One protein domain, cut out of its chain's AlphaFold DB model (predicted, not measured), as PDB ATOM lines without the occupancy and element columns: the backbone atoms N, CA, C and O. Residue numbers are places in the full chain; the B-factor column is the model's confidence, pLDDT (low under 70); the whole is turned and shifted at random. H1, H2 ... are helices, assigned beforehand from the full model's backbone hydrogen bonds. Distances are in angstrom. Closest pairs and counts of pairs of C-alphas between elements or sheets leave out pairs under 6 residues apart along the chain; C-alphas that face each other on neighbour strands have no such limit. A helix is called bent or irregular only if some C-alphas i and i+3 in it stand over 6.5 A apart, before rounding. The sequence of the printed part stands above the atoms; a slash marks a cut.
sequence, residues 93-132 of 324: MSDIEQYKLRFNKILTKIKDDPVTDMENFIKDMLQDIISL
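What this domain is: This is residues 93 to 132 of the 324 residues of an uncharacterized protein of Papilio machaon (UniProt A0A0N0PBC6). Two helices of equal residue count, H1 and H2, follow one another end to end and make a long, thin rod with a shallow corner at the two-residue link between them, a very wide open V. Neither helix folds back on the other, and there is no core: the whole length stands free. The printed part has 40 residues, with two named helices in the order H1, H2 and no named strand, and its class is all helix. It is extended, with a radius of gyration of the C-alphas of 17.6 A, and the C-alphas span 58 by 11 by 5 A along their three main axes.

How they stand to each other: The printed part begins with H1, residues 93 to 111. A tight link of 2 residues, Asp 112 and Asp 113, joins it to H2, residues 114 to 132. H1 and H2 meet only through their link. In both H1 and H2 every pair of O i and N i+4 is within hydrogen-bond range. Neither helix is bent or irregular.

Where its parts are: H1 runs from Met 93, with its C-alpha at (-43.955, 43.725, -17.897), to Lys 111, with its C-alpha at (-28.817, 30.007, -35.544), and measures 27.0 A from first to last C-alpha. H2 runs from Pro 114 to Leu 132 and measures 26.8 A from first to last C-alpha. It ends with C-alpha 132 at (-22.173, -0.826, -47.548).

The domain as a whole: The two C-alphas farthest apart are those of Met 93 and Leu 132, 57.8 A from each other, the first and last printed residues. The printed part has no cut and no long link. The mean pLDDT of the printed part is 83.1. Six printed residues have a pLDDT under 70, namely residues 111 to 114 and residues 131 to 132.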
ATOM      1  N   MET A  93     -45.052  43.168 -17.095       94.00
ATOM      2  CA  MET A  93     -43.955  43.725 -17.897       94.00
ATOM      3  C   MET A  93     -42.625  43.010 -17.642       94.00
ATOM      4  O   MET A  93     -41.864  42.806 -18.587       94.00
ATOM      5  N   SER A  94     -42.357  42.580 -16.406       94.19
ATOM      6  CA  SER A  94     -41.179  41.763 -16.094       94.19
ATOM      7  C   SER A  94     -41.213  40.423 -16.831       94.19
ATOM      8  O   SER A  94     -40.226  40.040 -17.463       94.19
ATOM      9  N   ASP A  95     -42.364  39.750 -16.836       93.94
ATOM     10  CA  ASP A  95     -42.557  38.493 -17.558       93.94
ATOM     11  C   ASP A  95     -42.348  38.676 -19.066       93.94
ATOM     12  O   ASP A  95     -41.661  37.873 -19.697       93.94
ATOM     13  N   ILE A  96     -42.865  39.764 -19.649       94.69
ATOM     14  CA  ILE A  96     -42.651  40.099 -21.065       94.69
ATOM     15  C   ILE A  96     -41.157  40.228 -21.388       94.69
ATOM     16  O   ILE A  96     -40.700  39.681 -22.395       94.69
ATOM     17  N   GLU A  97     -40.376  40.906 -20.546       93.19
ATOM     18  CA  GLU A  97     -38.928  41.020 -20.747       93.19
ATOM     19  C   GLU A  97     -38.220  39.659 -20.629       93.19
ATOM     20  O   GLU A  97     -37.345  39.333 -21.439       93.19
ATOM     21  N   GLN A  98     -38.652  38.797 -19.705       92.88
ATOM     22  CA  GLN A  98     -38.139  37.427 -19.623       92.88
ATOM     23  C   GLN A  98     -38.492  36.591 -20.860       92.88
ATOM     24  O   GLN A  98     -37.647  35.835 -21.352       92.88
ATOM     25  N   TYR A  99     -39.707  36.724 -21.398       96.06
ATOM     26  CA  TYR A  99     -40.108  36.041 -22.628       96.06
ATOM     27  C   TYR A  99     -39.268  36.493 -23.821       96.06
ATOM     28  O   TYR A  99     -38.801  35.640 -24.576       96.06
ATOM     29  N   LYS A 100     -38.989  37.796 -23.957       94.75
ATOM     30  CA  LYS A 100     -38.073  38.310 -24.991       94.75
ATOM     31  C   LYS A 100     -36.678  37.697 -24.866       94.75
ATOM     32  O   LYS A 100     -36.108  37.261 -25.867       94.75
ATOM     33  N   LEU A 101     -36.138  37.614 -23.648       94.38
ATOM     34  CA  LEU A 101     -34.834  36.996 -23.403       94.38
ATOM     35  C   LEU A 101     -34.829  35.512 -23.800       94.38
ATOM     36  O   LEU A 101     -33.924  35.057 -24.504       94.38
ATOM     37  N   ARG A 102     -35.853  34.752 -23.391       91.50
ATOM     38  CA  ARG A 102     -36.003  33.332 -23.756       91.50
ATOM     39  C   ARG A 102     -36.159  33.143 -25.260       91.50
ATOM     40  O   ARG A 102     -35.539  32.244 -25.819       91.50
ATOM     41  N   PHE A 103     -36.932  33.999 -25.917       93.50
ATOM     42  CA  PHE A 103     -37.109  33.970 -27.363       93.50
ATOM     43  C   PHE A 103     -35.786  34.211 -28.100       93.50
ATOM     44  O   PHE A 103     -35.411  33.420 -28.961       93.50
ATOM     45  N   ASN A 104     -35.007  35.218 -27.696       90.38
ATOM     46  CA  ASN A 104     -33.675  35.457 -28.260       90.38
ATOM     47  C   ASN A 104     -32.705  34.291 -28.004       90.38
ATOM     48  O   ASN A 104     -31.898  33.951 -28.871       90.38
ATOM     49  N   LYS A 105     -32.808  33.624 -26.850       86.94
ATOM     50  CA  LYS A 105     -32.048  32.397 -26.561       86.94
ATOM     51  C   LYS A 105     -32.427  31.239 -27.492       86.94
ATOM     52  O   LYS A 105     -31.569  30.454 -27.876       86.94
ATOM     53  N   ILE A 106     -33.700  31.117 -27.861       83.94
ATOM     54  CA  ILE A 106     -34.152  30.119 -28.840       83.94
ATOM     55  C   ILE A 106     -33.633  30.480 -30.234       83.94
ATOM     56  O   ILE A 106     -33.086  29.622 -30.917       83.94
ATOM     57  N   LEU A 107     -33.731  31.750 -30.636       83.56
ATOM     58  CA  LEU A 107     -33.230  32.205 -31.933       83.56
ATOM     59  C   LEU A 107     -31.723  31.998 -32.095       83.56
ATOM     60  O   LEU A 107     -31.283  31.633 -33.178       83.56
ATOM     61  N   THR A 108     -30.934  32.223 -31.045       81.88
ATOM     62  CA  THR A 108     -29.486  31.957 -31.068       81.88
ATOM     63  C   THR A 108     -29.197  30.463 -31.167       81.88
ATOM     64  O   THR A 108     -28.466  30.066 -32.061       81.88
ATOM     65  N   LYS A 109     -29.881  29.613 -30.389       77.12
ATOM     66  CA  LYS A 109     -29.765  28.148 -30.520       77.12
ATOM     67  C   LYS A 109     -30.140  27.602 -31.902       77.12
ATOM     68  O   LYS A 109     -29.543  26.635 -32.341       77.12
ATOM     69  N   ILE A 110     -31.137  28.188 -32.564       70.56
ATOM     70  CA  ILE A 110     -31.533  27.796 -33.929       70.56
ATOM     71  C   ILE A 110     -30.565  28.372 -34.973       70.56
ATOM     72  O   ILE A 110     -30.449  27.830 -36.065       70.56
ATOM     73  N   LYS A 111     -29.877  29.479 -34.676       65.25
ATOM     74  CA  LYS A 111     -28.817  30.007 -35.544       65.25
ATOM     75  C   LYS A 111     -27.515  29.225 -35.410       65.25
ATOM     76  O   LYS A 111     -26.815  29.115 -36.409       65.25
ATOM     77  N   ASP A 112     -27.244  28.649 -34.243       61.97
ATOM     78  CA  ASP A 112     -26.065  27.821 -33.961       61.97
ATOM     79  C   ASP A 112     -26.200  26.381 -34.501       61.97
ATOM     80  O   ASP A 112     -25.763  25.416 -33.887       61.97
ATOM     81  N   ASP A 113     -26.700  26.295 -35.735       67.94
ATOM     82  CA  ASP A 113     -26.286  25.321 -36.747       67.94
ATOM     83  C   ASP A 113     -27.138  24.060 -37.033       67.94
ATOM     84  O   ASP A 113     -26.611  22.958 -37.189       67.94
ATOM     85  N   PRO A 114     -28.460  24.203 -37.265       69.62
ATOM     86  CA  PRO A 114     -29.282  23.124 -37.820       69.62
ATOM     87  C   PRO A 114     -28.823  22.702 -39.226       69.62
ATOM     88  O   PRO A 114     -29.149  21.606 -39.676       69.62
ATOM     89  N   VAL A 115     -28.088  23.568 -39.937       72.38
ATOM     90  CA  VAL A 115     -27.518  23.264 -41.253       72.38
ATOM     91  C   VAL A 115     -26.290  22.376 -41.106       72.38
ATOM     92  O   VAL A 115     -26.226  21.380 -41.814       72.38
ATOM     93  N   THR A 116     -25.376  22.656 -40.174       79.06
ATOM     94  CA  THR A 116     -24.255  21.749 -39.876       79.06
ATOM     95  C   THR A 116     -24.723  20.432 -39.273       79.06
ATOM     96  O   THR A 116     -24.198  19.390 -39.652       79.06
ATOM     97  N   ASP A 117     -25.749  20.424 -38.418       79.00
ATOM     98  CA  ASP A 117     -26.338  19.172 -37.923       79.00
ATOM     99  C   ASP A 117     -26.940  18.343 -39.070       79.00
ATOM    100  O   ASP A 117     -26.720  17.133 -39.157       79.00
ATOM    101  N   MET A 118     -27.641  18.993 -40.008       82.06
ATOM    102  CA  MET A 118     -28.159  18.338 -41.212       82.06
ATOM    103  C   MET A 118     -27.034  17.895 -42.160       82.06
ATOM    104  O   MET A 118     -27.123  16.826 -42.758       82.06
ATOM    105  N   GLU A 119     -25.967  18.682 -42.298       83.44
ATOM    106  CA  GLU A 119     -24.804  18.358 -43.125       83.44
ATOM    107  C   GLU A 119     -24.046  17.151 -42.566       83.44
ATOM    108  O   GLU A 119     -23.698  16.248 -43.323       83.44
ATOM    109  N   ASN A 120     -23.840  17.097 -41.250       86.19
ATOM    110  CA  ASN A 120     -23.221  15.962 -40.570       86.19
ATOM    111  C   ASN A 120     -24.084  14.705 -40.709       86.19
ATOM    112  O   ASN A 120     -23.575  13.663 -41.105       86.19
ATOM    113  N   PHE A 121     -25.401  14.818 -40.523       87.12
ATOM    114  CA  PHE A 121     -26.321  13.702 -40.746       87.12
ATOM    115  C   PHE A 121     -26.280  13.169 -42.192       87.12
ATOM    116  O   PHE A 121     -26.262  11.957 -42.415       87.12
ATOM    117  N   ILE A 122     -26.245  14.055 -43.195       86.69
ATOM    118  CA  ILE A 122     -26.131  13.654 -44.606       86.69
ATOM    119  C   ILE A 122     -24.768  13.004 -44.880       86.69
ATOM    120  O   ILE A 122     -24.711  12.012 -45.609       86.69
ATOM    121  N   LYS A 123     -23.677  13.533 -44.305       90.06
ATOM    122  CA  LYS A 123     -22.334  12.941 -44.416       90.06
ATOM    123  C   LYS A 123     -22.297  11.531 -43.835       90.06
ATOM    124  O   LYS A 123     -21.804  10.638 -44.519       90.06
ATOM    125  N   ASP A 124     -22.875  11.328 -42.656       87.56
ATOM    126  CA  ASP A 124     -22.949  10.020 -42.000       87.56
ATOM    127  C   ASP A 124     -23.758   9.023 -42.844       87.56
ATOM    128  O   ASP A 124     -23.268   7.938 -43.154       87.56
ATOM    129  N   MET A 125     -24.934   9.418 -43.351       87.44
ATOM    130  CA  MET A 125     -25.712   8.575 -44.274       87.44
ATOM    131  C   MET A 125     -24.931   8.192 -45.537       87.44
ATOM    132  O   MET A 125     -24.982   7.046 -45.980       87.44
ATOM    133  N   LEU A 126     -24.252   9.153 -46.170       83.81
ATOM    134  CA  LEU A 126     -23.481   8.883 -47.384       83.81
ATOM    135  C   LEU A 126     -22.294   7.965 -47.089       83.81
ATOM    136  O   LEU A 126     -22.003   7.074 -47.885       83.81
ATOM    137  N   GLN A 127     -21.633   8.149 -45.946       84.62
ATOM    138  CA  GLN A 127     -20.546   7.289 -45.504       84.62
ATOM    139  C   GLN A 127     -21.030   5.862 -45.232       84.62
ATOM    140  O   GLN A 127     -20.352   4.916 -45.639       84.62
ATOM    141  N   ASP A 128     -22.209   5.690 -44.639       80.50
ATOM    142  CA  ASP A 128     -22.824   4.379 -44.438       80.50
ATOM    143  C   ASP A 128     -23.130   3.693 -45.776       80.50
ATOM    144  O   ASP A 128     -22.746   2.542 -45.979       80.50
ATOM    145  N   ILE A 129     -23.735   4.406 -46.734       77.56
ATOM    146  CA  ILE A 129     -24.040   3.875 -48.076       77.56
ATOM    147  C   ILE A 129     -22.757   3.449 -48.810       77.56
ATOM    148  O   ILE A 129     -22.690   2.346 -49.350       77.56
ATOM    149  N   ILE A 130     -21.722   4.293 -48.792       76.06
ATOM    150  CA  ILE A 130     -20.428   3.998 -49.428       76.06
ATOM    151  C   ILE A 130     -19.739   2.809 -48.739       76.06
ATOM    152  O   ILE A 130     -19.132   1.965 -49.402       76.06
ATOM    153  N   SER A 131     -19.856   2.703 -47.414       69.44
ATOM    154  CA  SER A 131     -19.295   1.586 -46.645       69.44
ATOM    155  C   SER A 131     -20.034   0.273 -46.930       69.44
ATOM    156  O   SER A 131     -19.396  -0.777 -47.034       69.44
ATOM    157  N   LEU A 132     -21.352   0.321 -47.149       58.12
ATOM    158  CA  LEU A 132     -22.173  -0.826 -47.548       58.12
ATOM    159  C   LEU A 132     -21.793  -1.367 -48.941       58.12
ATOM    160  O   LEU A 132     -21.677  -2.587 -49.092       58.12
TER     161      LEU A 132